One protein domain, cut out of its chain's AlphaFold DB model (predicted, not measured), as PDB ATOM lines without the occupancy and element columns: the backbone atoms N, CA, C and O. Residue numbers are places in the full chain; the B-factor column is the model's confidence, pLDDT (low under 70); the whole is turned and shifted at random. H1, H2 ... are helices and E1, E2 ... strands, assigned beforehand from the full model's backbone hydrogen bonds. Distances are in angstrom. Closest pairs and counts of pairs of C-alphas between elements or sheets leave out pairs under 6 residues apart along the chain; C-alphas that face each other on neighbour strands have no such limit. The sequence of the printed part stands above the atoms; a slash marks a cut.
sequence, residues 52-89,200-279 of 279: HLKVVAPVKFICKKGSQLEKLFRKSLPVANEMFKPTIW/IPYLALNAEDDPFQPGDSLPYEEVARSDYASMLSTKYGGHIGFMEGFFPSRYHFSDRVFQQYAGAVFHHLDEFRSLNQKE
ATOM      1  N   HIS A  52     178.648 242.150 193.853       84.88
ATOM      2  CA  HIS A  52     179.467 241.301 194.718       84.88
ATOM      3  C   HIS A  52     179.028 241.303 196.187       84.88
ATOM      4  O   HIS A  52     179.177 240.280 196.849       84.88
ATOM      5  N   LEU A  53     178.475 242.408 196.696       83.81
ATOM      6  CA  LEU A  53     178.063 242.513 198.101       83.81
ATOM      7  C   LEU A  53     176.631 242.037 198.371       83.81
ATOM      8  O   LEU A  53     176.318 241.644 199.496       83.81
ATOM      9  N   LYS A  54     175.728 242.137 197.389       81.69
ATOM     10  CA  LYS A  54     174.293 241.877 197.583       81.69
ATOM     11  C   LYS A  54     173.743 240.764 196.707       81.69
ATOM     12  O   LYS A  54     172.807 240.112 197.170       81.69
ATOM     13  N   VAL A  55     174.276 240.551 195.503       81.69
ATOM     14  CA  VAL A  55     173.747 239.561 194.548       81.69
ATOM     15  C   VAL A  55     174.431 238.209 194.703       81.69
ATOM     16  O   VAL A  55     173.754 237.188 194.790       81.69
ATOM     17  N   VAL A  56     175.761 238.197 194.786       86.88
ATOM     18  CA  VAL A  56     176.523 236.972 195.045       86.88
ATOM     19  C   VAL A  56     176.277 236.528 196.485       86.88
ATOM     20  O   VAL A  56     176.583 237.255 197.428       86.88
ATOM     21  N   ALA A  57     175.706 235.339 196.651       89.12
ATOM     22  CA  ALA A  57     175.298 234.823 197.952       89.12
ATOM     23  C   ALA A  57     175.611 233.324 198.077       89.12
ATOM     24  O   ALA A  57     175.601 232.612 197.067       89.12
ATOM     25  N   PRO A  58     175.887 232.827 199.296       92.06
ATOM     26  CA  PRO A  58     176.038 231.396 199.530       92.06
ATOM     27  C   PRO A  58     174.720 230.664 199.263       92.06
ATOM     28  O   PRO A  58     173.641 231.176 199.575       92.06
ATOM     29  N   VAL A  59     174.817 229.457 198.713       93.56
ATOM     30  CA  VAL A  59     173.671 228.553 198.586       93.56
ATOM     31  C   VAL A  59     173.304 228.040 199.977       93.56
ATOM     32  O   VAL A  59     174.152 227.534 200.712       93.56
ATOM     33  N   LYS A  60     172.038 228.179 200.373       94.38
ATOM     34  CA  LYS A  60     171.544 227.638 201.640       94.38
ATOM     35  C   LYS A  60     171.202 226.170 201.430       94.38
ATOM     36  O   LYS A  60     170.287 225.861 200.676       94.38
ATOM     37  N   PHE A  61     171.913 225.273 202.102       96.12
ATOM     38  CA  PHE A  61     171.565 223.854 202.140       96.12
ATOM     39  C   PHE A  61     170.785 223.531 203.417       96.12
ATOM     40  O   PHE A  61     171.302 223.679 204.528       96.12
ATOM     41  N   ILE A  62     169.538 223.099 203.249       96.12
ATOM     42  CA  ILE A  62     168.608 222.745 204.316       96.12
ATOM     43  C   ILE A  62     168.404 221.234 204.291       96.12
ATOM     44  O   ILE A  62     167.953 220.666 203.301       96.12
ATOM     45  N   CYS A  63     168.734 220.582 205.398       95.75
ATOM     46  CA  CYS A  63     168.515 219.160 205.633       95.75
ATOM     47  C   CYS A  63     168.509 218.921 207.149       95.75
ATOM     48  O   CYS A  63     168.981 219.766 207.921       95.75
ATOM     49  N   LYS A  64     167.991 217.775 207.595       95.69
ATOM     50  CA  LYS A  64     168.045 217.386 209.004       95.69
ATOM     51  C   LYS A  64     169.486 217.204 209.466       95.69
ATOM     52  O   LYS A  64     170.210 216.344 208.959       95.69
ATOM     53  N   LYS A  65     169.880 218.002 210.463       94.38
ATOM     54  CA  LYS A  65     171.243 218.016 211.002       94.38
ATOM     55  C   LYS A  65     171.642 216.648 211.555       94.38
ATOM     56  O   LYS A  65     170.909 216.053 212.342       94.38
ATOM     57  N   GLY A  66     172.819 216.172 211.166       91.56
ATOM     58  CA  GLY A  66     173.387 214.895 211.596       91.56
ATOM     59  C   GLY A  66     172.794 213.664 210.903       91.56
ATOM     60  O   GLY A  66     173.261 212.551 211.168       91.56
ATOM     61  N   SER A  67     171.815 213.838 210.009       91.81
ATOM     62  CA  SER A  67     171.225 212.735 209.247       91.81
ATOM     63  C   SER A  67     172.242 212.096 208.293       91.81
ATOM     64  O   SER A  67     173.240 212.702 207.895       91.81
ATOM     65  N   GLN A  68     171.995 210.838 207.918       90.88
ATOM     66  CA  GLN A  68     172.788 210.158 206.888       90.88
ATOM     67  C   GLN A  68     172.667 210.877 205.536       90.88
ATOM     68  O   GLN A  68     173.673 211.042 204.850       90.88
ATOM     69  N   LEU A  69     171.470 211.379 205.213       92.12
ATOM     70  CA  LEU A  69     171.204 212.146 203.998       92.12
ATOM     71  C   LEU A  69     172.046 213.427 203.926       92.12
ATOM     72  O   LEU A  69     172.651 213.708 202.894       92.12
ATOM     73  N   GLU A  70     172.154 214.173 205.032       93.69
ATOM     74  CA  GLU A  70     172.990 215.376 205.083       93.69
ATOM     75  C   GLU A  70     174.460 215.046 204.792       93.69
ATOM     76  O   GLU A  70     175.101 215.722 203.986       93.69
ATOM     77  N   LYS A  71     175.002 214.003 205.433       92.31
ATOM     78  CA  LYS A  71     176.403 213.589 205.251       92.31
ATOM     79  C   LYS A  71     176.679 213.171 203.810       92.31
ATOM     80  O   LYS A  71     177.701 213.569 203.251       92.31
ATOM     81  N   LEU A  72     175.758 212.410 203.222       92.06
ATOM     82  CA  LEU A  72     175.835 211.962 201.839       92.06
ATOM     83  C   LEU A  72     175.851 213.155 200.878       92.06
ATOM     84  O   LEU A  72     176.784 213.316 200.097       92.06
ATOM     85  N   PHE A  73     174.878 214.059 200.996       93.25
ATOM     86  CA  PHE A  73     174.793 215.221 200.116       93.25
ATOM     87  C   PHE A  73     175.939 216.210 200.296       93.25
ATOM     88  O   PHE A  73     176.463 216.696 199.301       93.25
ATOM     89  N   ARG A  74     176.415 216.464 201.519       91.69
ATOM     90  CA  ARG A  74     177.590 217.333 201.719       91.69
ATOM     91  C   ARG A  74     178.860 216.779 201.080       91.69
ATOM     92  O   ARG A  74     179.720 217.565 200.694       91.69
ATOM     93  N   LYS A  75     178.985 215.454 200.985       91.00
ATOM     94  CA  LYS A  75     180.111 214.786 200.324       91.00
ATOM     95  C   LYS A  75     179.979 214.833 198.801       91.00
ATOM     96  O   LYS A  75     180.972 215.069 198.121       91.00
ATOM     97  N   SER A  76     178.778 214.598 198.277       92.75
ATOM     98  CA  SER A  76     178.561 214.396 196.839       92.75
ATOM     99  C   SER A  76     178.146 215.659 196.072       92.75
ATOM    100  O   SER A  76     178.234 215.665 194.847       92.75
ATOM    101  N   LEU A  77     177.724 216.728 196.759       94.25
ATOM    102  CA  LEU A  77     177.255 217.981 196.153       94.25
ATOM    103  C   LEU A  77     178.160 219.171 196.520       94.25
ATOM    104  O   LEU A  77     177.819 219.952 197.417       94.25
ATOM    105  N   PRO A  78     179.293 219.374 195.822       93.12
ATOM    106  CA  PRO A  78     180.081 220.602 195.933       93.12
ATOM    107  C   PRO A  78     179.248 221.891 195.845       93.12
ATOM    108  O   PRO A  78     179.478 222.810 196.635       93.12
ATOM    109  N   VAL A  79     178.212 221.920 194.992       92.00
ATOM    110  CA  VAL A  79     177.321 223.086 194.808       92.00
ATOM    111  C   VAL A  79     176.650 223.572 196.093       92.00
ATOM    112  O   VAL A  79     176.309 224.749 196.197       92.00
ATOM    113  N   ALA A  80     176.478 222.702 197.092       90.31
ATOM    114  CA  ALA A  80     175.871 223.061 198.370       90.31
ATOM    115  C   ALA A  80     176.756 223.987 199.227       90.31
ATOM    116  O   ALA A  80     176.254 224.616 200.156       90.31
ATOM    117  N   ASN A  81     178.059 224.065 198.933       90.25
ATOM    118  CA  ASN A  81     179.024 224.897 199.658       90.25
ATOM    119  C   ASN A  81     179.537 226.082 198.816       90.25
ATOM    120  O   ASN A  81     180.412 226.827 199.254       90.25
ATOM    121  N   GLU A  82     179.015 226.253 197.603       91.00
ATOM    122  CA  GLU A  82     179.428 227.303 196.678       91.00
ATOM    123  C   GLU A  82     178.624 228.598 196.876       91.00
ATOM    124  O   GLU A  82     177.543 228.635 197.473       91.00
ATOM    125  N   MET A  83     179.156 229.694 196.332       89.44
ATOM    126  CA  MET A  83     178.377 230.913 196.124       89.44
ATOM    127  C   MET A  83     177.692 230.856 194.767       89.44
ATOM    128  O   MET A  83     178.362 230.705 193.742       89.44
ATOM    129  N   PHE A  84     176.381 231.071 194.749       87.44
ATOM    130  CA  PHE A  84     175.667 231.270 193.501       87.44
ATOM    131  C   PHE A  84     175.979 232.672 192.959       87.44
ATOM    132  O   PHE A  84     175.893 233.671 193.683       87.44
ATOM    133  N   LYS A  85     176.386 232.741 191.683       87.00
ATOM    134  CA  LYS A  85     176.804 233.970 190.984       87.00
ATOM    135  C   LYS A  85     175.925 234.202 189.748       87.00
ATOM    136  O   LYS A  85     176.336 233.845 188.641       87.00
ATOM    137  N   PRO A  86     174.732 234.788 189.937       82.50
ATOM    138  CA  PRO A  86     173.763 235.005 188.871       82.50
ATOM    139  C   PRO A  86     174.311 235.856 187.708       82.50
ATOM    140  O   PRO A  86     174.935 236.888 187.945       82.50
ATOM    141  N   THR A  87     173.996 235.544 186.446       79.25
ATOM    142  CA  THR A  87     174.540 236.290 185.285       79.25
ATOM    143  C   THR A  87     174.268 237.792 185.325       79.25
ATOM    144  O   THR A  87     173.118 238.198 185.429       79.25
ATOM    145  N   ILE A  88     175.302 238.640 185.241       70.38
ATOM    146  CA  ILE A  88     175.197 240.097 185.483       70.38
ATOM    147  C   ILE A  88     174.126 240.762 184.602       70.38
ATOM    148  O   ILE A  88     173.406 241.632 185.088       70.38
ATOM    149  N   TRP A  89     173.971 240.299 183.355       62.03
ATOM    150  CA  TRP A  89     173.076 240.897 182.359       62.03
ATOM    151  C   TRP A  89     171.617 240.440 182.402       62.03
ATOM    152  O   TRP A  89     170.815 240.935 181.615       62.03
ATOM    153  N   ILE A 200     160.968 208.932 200.146       91.00
ATOM    154  CA  ILE A 200     162.043 208.758 199.174       91.00
ATOM    155  C   ILE A 200     162.966 209.972 199.303       91.00
ATOM    156  O   ILE A 200     162.463 211.096 199.216       91.00
ATOM    157  N   PRO A 201     164.280 209.780 199.520       92.94
ATOM    158  CA  PRO A 201     165.237 210.866 199.602       92.94
ATOM    159  C   PRO A 201     165.194 211.746 198.358       92.94
ATOM    160  O   PRO A 201     165.256 211.238 197.238       92.94
ATOM    161  N   TYR A 202     165.113 213.060 198.549       93.50
ATOM    162  CA  TYR A 202     165.087 214.012 197.444       93.50
ATOM    163  C   TYR A 202     165.843 215.298 197.771       93.50
ATOM    164  O   TYR A 202     166.034 215.658 198.938       93.50
ATOM    165  N   LEU A 203     166.245 215.998 196.710       95.75
ATOM    166  CA  LEU A 203     166.852 217.323 196.747       95.75
ATOM    167  C   LEU A 203     165.979 218.307 195.964       95.75
ATOM    168  O   LEU A 203     165.844 218.186 194.749       95.75
ATOM    169  N   ALA A 204     165.393 219.282 196.655       95.44
ATOM    170  CA  ALA A 204     164.711 220.412 196.028       95.44
ATOM    171  C   ALA A 204     165.704 221.544 195.717       95.44
ATOM    172  O   ALA A 204     166.646 221.762 196.474       95.44
ATOM    173  N   LEU A 205     165.475 222.286 194.634       94.75
ATOM    174  CA  LEU A 205     166.198 223.514 194.306       94.75
ATOM    175  C   LEU A 205     165.183 224.650 194.158       94.75
ATOM    176  O   LEU A 205     164.256 224.541 193.360       94.75
ATOM    177  N   ASN A 206     165.360 225.730 194.916       93.12
ATOM    178  CA  ASN A 206     164.474 226.894 194.906       93.12
ATOM    179  C   ASN A 206     165.278 228.198 194.939       93.12
ATOM    180  O   ASN A 206     166.419 228.219 195.404       93.12
ATOM    181  N   ALA A 207     164.663 229.287 194.480       90.50
ATOM    182  CA  ALA A 207     165.199 230.635 194.610       90.50
ATOM    183  C   ALA A 207     164.276 231.493 195.487       90.50
ATOM    184  O   ALA A 207     163.056 231.441 195.357       90.50
ATOM    185  N   GLU A 208     164.843 232.299 196.382       88.94
ATOM    186  CA  GLU A 208     164.072 233.125 197.323       88.94
ATOM    187  C   GLU A 208     163.338 234.290 196.646       88.94
ATOM    188  O   GLU A 208     162.364 234.807 197.198       88.94
ATOM    189  N   ASP A 209     163.798 234.700 195.462       84.06
ATOM    190  CA  ASP A 209     163.195 235.731 194.617       84.06
ATOM    191  C   ASP A 209     162.180 235.180 193.600       84.06
ATOM    192  O   ASP A 209     161.714 235.942 192.751       84.06
ATOM    193  N   ASP A 210     161.822 233.892 193.671       85.81
ATOM    194  CA  ASP A 210     160.796 233.304 192.810       85.81
ATOM    195  C   ASP A 210     159.437 234.012 193.026       85.81
ATOM    196  O   ASP A 210     158.915 234.026 194.147       85.81
ATOM    197  N   PRO A 211     158.831 234.606 191.976       76.88
ATOM    198  CA  PRO A 211     157.541 235.275 192.099       76.88
ATOM    199  C   PRO A 211     156.386 234.317 192.432       76.88
ATOM    200  O   PRO A 211     155.409 234.775 193.024       76.88
ATOM    201  N   PHE A 212     156.497 233.025 192.094       80.50
ATOM    202  CA  PHE A 212     155.495 231.991 192.378       80.50
ATOM    203  C   PHE A 212     155.662 231.367 193.762       80.50
ATOM    204  O   PHE A 212     154.670 231.036 194.405       80.50
ATOM    205  N   GLN A 213     156.901 231.186 194.219       84.19
ATOM    206  CA  GLN A 213     157.200 230.531 195.492       84.19
ATOM    207  C   GLN A 213     158.295 231.297 196.250       84.19
ATOM    208  O   GLN A 213     159.428 230.821 196.355       84.19
ATOM    209  N   PRO A 214     157.974 232.493 196.784       84.50
ATOM    210  CA  PRO A 214     158.957 233.338 197.452       84.50
ATOM    211  C   PRO A 214     159.547 232.641 198.679       84.50
ATOM    212  O   PRO A 214     158.891 231.794 199.291       84.50
ATOM    213  N   GLY A 215     160.751 233.050 199.085       86.25
ATOM    214  CA  GLY A 215     161.497 232.423 200.183       86.25
ATOM    215  C   GLY A 215     160.687 232.191 201.467       86.25
ATOM    216  O   GLY A 215     160.795 231.126 202.068       86.25
ATOM    217  N   ASP A 216     159.817 233.130 201.841       85.19
ATOM    218  CA  ASP A 216     158.990 233.051 203.060       85.19
ATOM    219  C   ASP A 216     157.885 231.980 202.990       85.19
ATOM    220  O   ASP A 216     157.356 231.548 204.015       85.19
ATOM    221  N   SER A 217     157.528 231.535 201.780       84.50
ATOM    222  CA  SER A 217     156.561 230.453 201.548       84.50
ATOM    223  C   SER A 217     157.205 229.062 201.557       84.50
ATOM    224  O   SER A 217     156.496 228.053 201.574       84.50
ATOM    225  N   LEU A 218     158.543 228.988 201.558       89.75
ATOM    226  CA  LEU A 218     159.265 227.723 201.508       89.75
ATOM    227  C   LEU A 218     159.208 226.995 202.860       89.75
ATOM    228  O   LEU A 218     159.460 227.591 203.910       89.75
ATOM    229  N   PRO A 219     158.935 225.679 202.872       92.62
ATOM    230  CA  PRO A 219     158.761 224.908 204.101       92.62
ATOM    231  C   PRO A 219     160.107 224.488 204.727       92.62
ATOM    232  O   PRO A 219     160.342 223.308 204.998       92.62
ATOM    233  N   TYR A 220     161.007 225.448 204.974       94.25
ATOM    234  CA  TYR A 220     162.365 225.196 205.475       94.25
ATOM    235  C   TYR A 220     162.393 224.365 206.761       94.25
ATOM    236  O   TYR A 220     163.202 223.447 206.892       94.25
ATOM    237  N   GLU A 221     161.497 224.657 207.706       94.19
ATOM    238  CA  GLU A 221     161.431 223.927 208.975       94.19
ATOM    239  C   GLU A 221     161.007 222.468 208.801       94.19
ATOM    240  O   GLU A 221     161.535 221.588 209.477       94.19
ATOM    241  N   GLU A 222     160.057 222.199 207.904       94.44
ATOM    242  CA  GLU A 222     159.588 220.837 207.640       94.44
ATOM    243  C   GLU A 222     160.679 220.014 206.952       94.44
ATOM    244  O   GLU A 222     160.924 218.871 207.342       94.44
ATOM    245  N   VAL A 223     161.392 220.618 205.993       96.19
ATOM    246  CA  VAL A 223     162.557 219.995 205.348       96.19
ATOM    247  C   VAL A 223     163.637 219.678 206.383       96.19
ATOM    248  O   VAL A 223     164.148 218.563 206.416       96.19
ATOM    249  N   ALA A 224     163.945 220.613 207.285       96.12
ATOM    250  CA  ALA A 224     164.966 220.432 208.318       96.12
ATOM    251  C   ALA A 224     164.620 219.362 209.374       96.12
ATOM    252  O   ALA A 224     165.496 218.959 210.139       96.12
ATOM    253  N   ARG A 225     163.364 218.904 209.453       95.31
ATOM    254  CA  ARG A 225     162.927 217.846 210.383       95.31
ATOM    255  C   ARG A 225     162.836 216.465 209.731       95.31
ATOM    256  O   ARG A 225     162.838 215.469 210.452       95.31
ATOM    257  N   SER A 226     162.762 216.393 208.403       94.19
ATOM    258  CA  SER A 226     162.583 215.142 207.662       94.19
ATOM    259  C   SER A 226     163.904 214.399 207.447       94.19
ATOM    260  O   SER A 226     164.931 215.006 207.157       94.19
ATOM    261  N   ASP A 227     163.871 213.069 207.542       92.06
ATOM    262  CA  ASP A 227     165.005 212.202 207.195       92.06
ATOM    263  C   ASP A 227     165.177 212.008 205.677       92.06
ATOM    264  O   ASP A 227     166.229 211.552 205.230       92.06
ATOM    265  N   TYR A 228     164.164 212.382 204.887       93.31
ATOM    266  CA  TYR A 228     164.104 212.164 203.436       93.31
ATOM    267  C   TYR A 228     164.161 213.463 202.624       93.31
ATOM    268  O   TYR A 228     164.411 213.431 201.421       93.31
ATOM    269  N   ALA A 229     163.925 214.614 203.251       95.44
ATOM    270  CA  ALA A 229     163.895 215.887 202.545       95.44
ATOM    271  C   ALA A 229     165.222 216.633 202.654       95.44
ATOM    272  O   ALA A 229     165.829 216.748 203.722       95.44
ATOM    273  N   SER A 230     165.628 217.227 201.540       96.25
ATOM    274  CA  SER A 230     166.673 218.239 201.510       96.25
ATOM    275  C   SER A 230     166.352 219.318 200.478       96.25
ATOM    276  O   SER A 230     165.565 219.101 199.553       96.25
ATOM    277  N   MET A 231     166.933 220.502 200.652       96.56
ATOM    278  CA  MET A 231     166.681 221.656 199.795       96.56
ATOM    279  C   MET A 231     167.938 222.512 199.639       96.56
ATOM    280  O   MET A 231     168.640 222.788 200.610       96.56
ATOM    281  N   LEU A 232     168.187 222.966 198.417       96.19
ATOM    282  CA  LEU A 232     169.081 224.065 198.085       96.19
ATOM    283  C   LEU A 232     168.231 225.304 197.826       96.19
ATOM    284  O   LEU A 232     167.344 225.283 196.977       96.19
ATOM    285  N   SER A 233     168.511 226.380 198.551       94.62
ATOM    286  CA  SER A 233     167.870 227.675 198.354       94.62
ATOM    287  C   SER A 233     168.907 228.722 197.967       94.62
ATOM    288  O   SER A 233     169.887 228.952 198.683       94.62
ATOM    289  N   THR A 234     168.722 229.332 196.801       92.81
ATOM    290  CA  THR A 234     169.545 230.441 196.317       92.81
ATOM    291  C   THR A 234     168.847 231.764 196.602       92.81
ATOM    292  O   THR A 234     167.630 231.877 196.523       92.81
ATOM    293  N   LYS A 235     169.613 232.818 196.902       88.31
ATOM    294  CA  LYS A 235     169.026 234.149 197.134       88.31
ATOM    295  C   LYS A 235     168.328 234.714 195.889       88.31
ATOM    296  O   LYS A 235     167.358 235.453 196.006       88.31
ATOM    297  N   TYR A 236     168.873 234.385 194.720       85.00
ATOM    298  CA  TYR A 236     168.359 234.793 193.419       85.00
ATOM    299  C   TYR A 236     168.302 233.596 192.477       85.00
ATOM    300  O   TYR A 236     168.992 232.601 192.707       85.00
ATOM    301  N   GLY A 237     167.533 233.716 191.404       79.38
ATOM    302  CA  GLY A 237     167.345 232.669 190.396       79.38
ATOM    303  C   GLY A 237     165.990 232.769 189.702       79.38
ATOM    304  O   GLY A 237     165.824 232.227 188.613       79.38
ATOM    305  N   GLY A 238     165.042 233.512 190.282       79.31
ATOM    306  CA  GLY A 238     163.671 233.588 189.797       79.31
ATOM    307  C   GLY A 238     163.016 232.206 189.766       79.31
ATOM    308  O   GLY A 238     163.442 231.286 190.457       79.31
ATOM    309  N   HIS A 239     161.996 232.043 188.927       78.19
ATOM    310  CA  HIS A 239     161.269 230.774 188.847       78.19
ATOM    311  C   HIS A 239     162.085 229.640 188.193       78.19
ATOM    312  O   HIS A 239     162.025 228.494 188.624       78.19
ATOM    313  N   ILE A 240     162.869 229.959 187.153       74.12
ATOM    314  CA  ILE A 240     163.618 228.972 186.341       74.12
ATOM    315  C   ILE A 240     165.017 229.452 185.909       74.12
ATOM    316  O   ILE A 240     165.723 228.771 185.172       74.12
ATOM    317  N   GLY A 241     165.431 230.648 186.324       72.12
ATOM    318  CA  GLY A 241     166.543 231.401 185.743       72.12
ATOM    319  C   GLY A 241     167.877 231.244 186.470       72.12
ATOM    320  O   GLY A 241     168.590 232.237 186.615       72.12
ATOM    321  N   PHE A 242     168.243 230.028 186.899       82.88
ATOM    322  CA  PHE A 242     169.500 229.676 187.594       82.88
ATOM    323  C   PHE A 242     170.788 229.879 186.747       82.88
ATOM    324  O   PHE A 242     171.770 229.147 186.883       82.88
ATOM    325  N   MET A 243     170.803 230.872 185.860       81.81
ATOM    326  CA  MET A 243     171.913 231.240 184.990       81.81
ATOM    327  C   MET A 243     173.067 231.833 185.793       81.81
ATOM    328  O   MET A 243     172.870 232.670 186.677       81.81
ATOM    329  N   GLU A 244     174.287 231.447 185.441       78.88
ATOM    330  CA  GLU A 244     175.501 231.861 186.134       78.88
ATOM    331  C   GLU A 244     176.601 232.317 185.169       78.88
ATOM    332  O   GLU A 244     176.621 231.962 183.991       78.88
ATOM    333  N   GLY A 245     177.542 233.110 185.685       72.12
ATOM    334  CA  GLY A 245     178.690 233.600 184.916       72.12
ATOM    335  C   GLY A 245     178.420 234.896 184.148       72.12
ATOM    336  O   GLY A 245     177.317 235.425 184.143       72.12
ATOM    337  N   PHE A 246     179.458 235.476 183.540       68.56
ATOM    338  CA  PHE A 246     179.356 236.804 182.917       68.56
ATOM    339  C   PHE A 246     178.570 236.796 181.602       68.56
ATOM    340  O   PHE A 246     177.805 237.718 181.338       68.56
ATOM    341  N   PHE A 247     178.744 235.751 180.796       65.12
ATOM    342  CA  PHE A 247     178.000 235.539 179.559       65.12
ATOM    343  C   PHE A 247     176.921 234.482 179.785       65.12
ATOM    344  O   PHE A 247     177.154 233.572 180.584       65.12
ATOM    345  N   PRO A 248     175.769 234.567 179.092       60.03
ATOM    346  CA  PRO A 248     174.782 233.496 179.105       60.03
ATOM    347  C   PRO A 248     175.441 232.218 178.573       60.03
ATOM    348  O   PRO A 248     175.716 232.075 177.382       60.03
ATOM    349  N   SER A 249     175.770 231.321 179.496       63.38
ATOM    350  CA  SER A 249     176.297 229.994 179.205       63.38
ATOM    351  C   SER A 249     175.134 229.036 178.974       63.38
ATOM    352  O   SER A 249     174.054 229.233 179.519       63.38
ATOM    353  N   ARG A 250     175.362 227.965 178.207       63.47
ATOM    354  CA  ARG A 250     174.406 226.846 178.111       63.47
ATOM    355  C   ARG A 250     174.370 225.973 179.368       63.47
ATOM    356  O   ARG A 250     173.520 225.100 179.450       63.47
ATOM    357  N   TYR A 251     175.313 226.178 180.285       73.81
ATOM    358  CA  TYR A 251     175.415 225.455 181.546       73.81
ATOM    359  C   TYR A 251     175.020 226.389 182.683       73.81
ATOM    360  O   TYR A 251     175.716 227.372 182.954       73.81
ATOM    361  N   HIS A 252     173.891 226.086 183.307       84.69
ATOM    362  CA  HIS A 252     173.325 226.811 184.430       84.69
ATOM    363  C   HIS A 252     173.642 226.108 185.754       84.69
ATOM    364  O   HIS A 252     173.990 224.924 185.802       84.69
ATOM    365  N   PHE A 253     173.443 226.817 186.864       89.12
ATOM    366  CA  PHE A 253     173.631 226.247 188.195       89.12
ATOM    367  C   PHE A 253     172.699 225.050 188.441       89.12
ATOM    368  O   PHE A 253     173.125 224.055 189.023       89.12
ATOM    369  N   SER A 254     171.464 225.096 187.927       90.88
ATOM    370  CA  SER A 254     170.523 223.968 187.972       90.88
ATOM    371  C   SER A 254     171.071 222.710 187.294       90.88
ATOM    372  O   SER A 254     170.852 221.610 187.795       90.88
ATOM    373  N   ASP A 255     171.830 222.858 186.206       91.00
ATOM    374  CA  ASP A 255     172.406 221.726 185.473       91.00
ATOM    375  C   ASP A 255     173.521 221.068 186.284       91.00
ATOM    376  O   ASP A 255     173.591 219.842 186.368       91.00
ATOM    377  N   ARG A 256     174.356 221.873 186.960       92.38
ATOM    378  CA  ARG A 256     175.372 221.349 187.887       92.38
ATOM    379  C   ARG A 256     174.738 220.635 189.071       92.38
ATOM    380  O   ARG A 256     175.203 219.560 189.441       92.38
ATOM    381  N   VAL A 257     173.685 221.212 189.655       94.25
ATOM    382  CA  VAL A 257     172.927 220.583 190.746       94.25
ATOM    383  C   VAL A 257     172.385 219.232 190.291       94.25
ATOM    384  O   VAL A 257     172.619 218.232 190.964       94.25
ATOM    385  N   PHE A 258     171.732 219.183 189.127       94.06
ATOM    386  CA  PHE A 258     171.200 217.944 188.569       94.06
ATOM    387  C   PHE A 258     172.302 216.912 188.310       94.06
ATOM    388  O   PHE A 258     172.176 215.768 188.739       94.06
ATOM    389  N   GLN A 259     173.402 217.308 187.666       94.44
ATOM    390  CA  GLN A 259     174.514 216.413 187.355       94.44
ATOM    391  C   GLN A 259     175.144 215.823 188.623       94.44
ATOM    392  O   GLN A 259     175.373 214.615 188.692       94.44
ATOM    393  N   GLN A 260     175.406 216.656 189.635       94.94
ATOM    394  CA  GLN A 260     175.986 216.203 190.900       94.94
ATOM    395  C   GLN A 260     175.003 215.323 191.680       94.94
ATOM    396  O   GLN A 260     175.408 214.299 192.227       94.94
ATOM    397  N   TYR A 261     173.713 215.667 191.689       95.12
ATOM    398  CA  TYR A 261     172.676 214.861 192.329       95.12
ATOM    399  C   TYR A 261     172.519 213.493 191.663       95.12
ATOM    400  O   TYR A 261     172.568 212.471 192.343       95.12
ATOM    401  N   ALA A 262     172.397 213.454 190.335       94.69
ATOM    402  CA  ALA A 262     172.317 212.208 189.583       94.69
ATOM    403  C   ALA A 262     173.565 211.345 189.823       94.69
ATOM    404  O   ALA A 262     173.444 210.166 190.149       94.69
ATOM    405  N   GLY A 263     174.758 211.947 189.757       94.62
ATOM    406  CA  GLY A 263     176.010 211.275 190.101       94.62
ATOM    407  C   GLY A 263     175.991 210.692 191.516       94.62
ATOM    408  O   GLY A 263     176.331 209.527 191.701       94.62
ATOM    409  N   ALA A 264     175.526 211.456 192.509       93.25
ATOM    410  CA  ALA A 264     175.404 210.990 193.887       93.25
ATOM    411  C   ALA A 264     174.474 209.773 194.007       93.25
ATOM    412  O   ALA A 264     174.834 208.794 194.657       93.25
ATOM    413  N   VAL A 265     173.309 209.810 193.354       92.25
ATOM    414  CA  VAL A 265     172.334 208.708 193.373       92.25
ATOM    415  C   VAL A 265     172.919 207.438 192.757       92.25
ATOM    416  O   VAL A 265     172.790 206.366 193.342       92.25
ATOM    417  N   PHE A 266     173.592 207.541 191.608       92.94
ATOM    418  CA  PHE A 266     174.161 206.368 190.940       92.94
ATOM    419  C   PHE A 266     175.395 205.806 191.656       92.94
ATOM    420  O   PHE A 266     175.551 204.589 191.719       92.94
ATOM    421  N   HIS A 267     176.253 206.656 192.226       93.25
ATOM    422  CA  HIS A 267     177.456 206.208 192.936       93.25
ATOM    423  C   HIS A 267     177.183 205.694 194.355       93.25
ATOM    424  O   HIS A 267     177.955 204.880 194.854       93.25
ATOM    425  N   HIS A 268     176.101 206.144 194.995       91.19
ATOM    426  CA  HIS A 268     175.757 205.801 196.378       91.19
ATOM    427  C   HIS A 268     174.387 205.119 196.490       91.19
ATOM    428  O   HIS A 268     173.690 205.268 197.494       91.19
ATOM    429  N   LEU A 269     173.982 204.370 195.459       89.38
ATOM    430  CA  LEU A 269     172.645 203.776 195.364       89.38
ATOM    431  C   LEU A 269     172.282 202.912 196.583       89.38
ATOM    432  O   LEU A 269     171.146 202.960 197.055       89.38
ATOM    433  N   ASP A 270     173.240 202.154 197.116       89.06
ATOM    434  CA  ASP A 270     173.022 201.307 198.292       89.06
ATOM    435  C   ASP A 270     172.796 202.133 199.566       89.06
ATOM    436  O   ASP A 270     171.918 201.807 200.366       89.06
ATOM    437  N   GLU A 271     173.504 203.257 199.721       88.81
ATOM    438  CA  GLU A 271     173.274 204.197 200.822       88.81
ATOM    439  C   GLU A 271     171.866 204.801 200.711       88.81
ATOM    440  O   GLU A 271     171.124 204.800 201.692       88.81
ATOM    441  N   PHE A 272     171.438 205.209 199.509       86.06
ATOM    442  CA  PHE A 272     170.071 205.687 199.258       86.06
ATOM    443  C   PHE A 272     169.001 204.635 199.570       86.06
ATOM    444  O   PHE A 272     167.982 204.956 200.179       86.06
ATOM    445  N   ARG A 273     169.224 203.370 199.198       85.44
ATOM    446  CA  ARG A 273     168.304 202.267 199.517       85.44
ATOM    447  C   ARG A 273     168.224 202.011 201.019       85.44
ATOM    448  O   ARG A 273     167.131 201.781 201.528       85.44
ATOM    449  N   SER A 274     169.347 202.107 201.728       85.12
ATOM    450  CA  SER A 274     169.397 201.904 203.181       85.12
ATOM    451  C   SER A 274     168.599 202.955 203.965       85.12
ATOM    452  O   SER A 274     168.061 202.651 205.028       85.12
ATOM    453  N   LEU A 275     168.458 204.175 203.427       82.31
ATOM    454  CA  LEU A 275     167.616 205.223 204.016       82.31
ATOM    455  C   LEU A 275     166.127 204.841 204.002       82.31
ATOM    456  O   LEU A 275     165.394 205.198 204.923       82.31
ATOM    457  N   ASN A 276     165.692 204.089 202.987       72.25
ATOM    458  CA  ASN A 276     164.294 203.684 202.814       72.25
ATOM    459  C   ASN A 276     163.912 202.444 203.631       72.25
ATOM    460  O   ASN A 276     162.731 202.179 203.797       72.25
ATOM    461  N   GLN A 277     164.886 201.681 204.132       62.69
ATOM    462  CA  GLN A 277     164.659 200.418 204.850       62.69
ATOM    463  C   GLN A 277     164.510 200.586 206.373       62.69
ATOM    464  O   GLN A 277     164.524 199.599 207.101       62.69
ATOM    465  N   LYS A 278     164.414 201.821 206.882       58.19
ATOM    466  CA  LYS A 278     164.331 202.123 208.324       58.19
ATOM    467  C   LYS A 278     162.914 202.076 208.921       58.19
ATOM    468  O   LYS A 278     162.746 202.534 210.050       58.19
ATOM    469  N   GLU A 279     161.936 201.533 208.203       48.66
ATOM    470  CA  GLU A 279     160.571 201.297 208.708       48.66
ATOM    471  C   GLU A 279     160.295 199.802 208.892       48.66
ATOM    472  O   GLU A 279     160.580 199.026 207.950       48.66
TER     473      GLU A 279
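Overview. This is residues 52 to 89 and 200 to 279 of the 279 residues of an uncharacterized protein of Tigriopus californicus (UniProt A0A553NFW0). A small sheet of three strands forms the middle, with the short helix H4 over one face and H2 on the other; on H2's side the longest helix, H5, packs on H2 and H3 and grazes the sheet. H1 and H6 lie at the two ends of the long axis, and two long links, residues 208 to 219 and 235 to 252, lie toward H1's end. The printed part has 118 residues, with six named helices and three named strands in the order H1 E1 H2 H3 E2 H4 E3 H5 H6. The sheet runs E1 E3 E2 and is mixed; the class is mixed, helices and strands. The whole is compact, with a radius of gyration of the C-alphas of 14.7 A, yet elongated, spanning 48 by 30 by 23 A.

Arrangement. In the sheet, the inner strand E3, residues 229 to 234, is antiparallel to the edge strand E1, residues 60 to 63, at 173 degrees, with N 62 and O 231 2.8 A apart, within hydrogen-bond range. E3 is parallel to the other edge strand, E2, residues 202 to 207, at 23 degrees, with N 232 and O 204 2.8 A apart, also within hydrogen-bond range. H4, residues 220 to 225, is on the sheet at a height of 6.8 A, over E1 and along the strands, at 15 degrees to E1 on the local plane; its closest C-alphas to E1 are those of Ala 224 and Cys 63, 4.6 A apart. E2, H4 and E3 form a strand-helix-strand unit, two parallel neighbour strands with a helix between, with a right-handed crossover. H2, residues 68 to 76, is on the opposite face at a height of 9.5 A, only just over E1 and E3, with 3 of its C-alphas falling on each. H5, residues 253 to 267, only grazes the sheet with residues 254 to 265. With residues 260 to 264 alone it touches H2, at a steep tilt of 65 degrees, opposite ways; the C-alphas of Ser 76 and Ala 264 are closest, at 5.5 A. H3, residues 78 to 81, also only grazes the sheet, with residues 79 to 81, and only just touches H5, with 3 pairs of C-alphas within 8 A, the closest those of Val 79 and Val 257 at 6.5 A. H6, residues 269 to 276, is close to H5 but not clearly touching, about perpendicular at 90 degrees; their closest C-alphas, those of Val 265 and Phe 272, are 7.0 A apart. H1, residues 52 to 55, is not on the sheet and is apart from H5. In H2, H4 and H5 every O i to N i+4 pair is within hydrogen-bond range, in H6 3 of 4 are, and H1 and H3 are too short for such a pair.

Along the chain. H1, residues 52 to 55, begins at C-alpha 52 (179.467, 241.301, 194.718). E1 spans 9.8 A, E2 16.9 A from C-alpha 202 (165.087, 214.012, 197.444), and E3 16.8 A. H2 is 12.3 A long, H5 20.9 A and H6 11.2 A, ending at C-alpha 276 (164.294, 203.684, 202.814).

Size, cuts and confidence. The C-alphas farthest apart are those of Trp 89 and Glu 279, 49.2 A. Residues 90 to 199 are not printed; C-alphas 89 and 200 are 37.9 A apart across the cut. The links E2 to H4 and E3 to H5 are long. The mean pLDDT of the printed part is 87.0; residue 89, residues 246 to 250 and residues 277 to 279 are under 70.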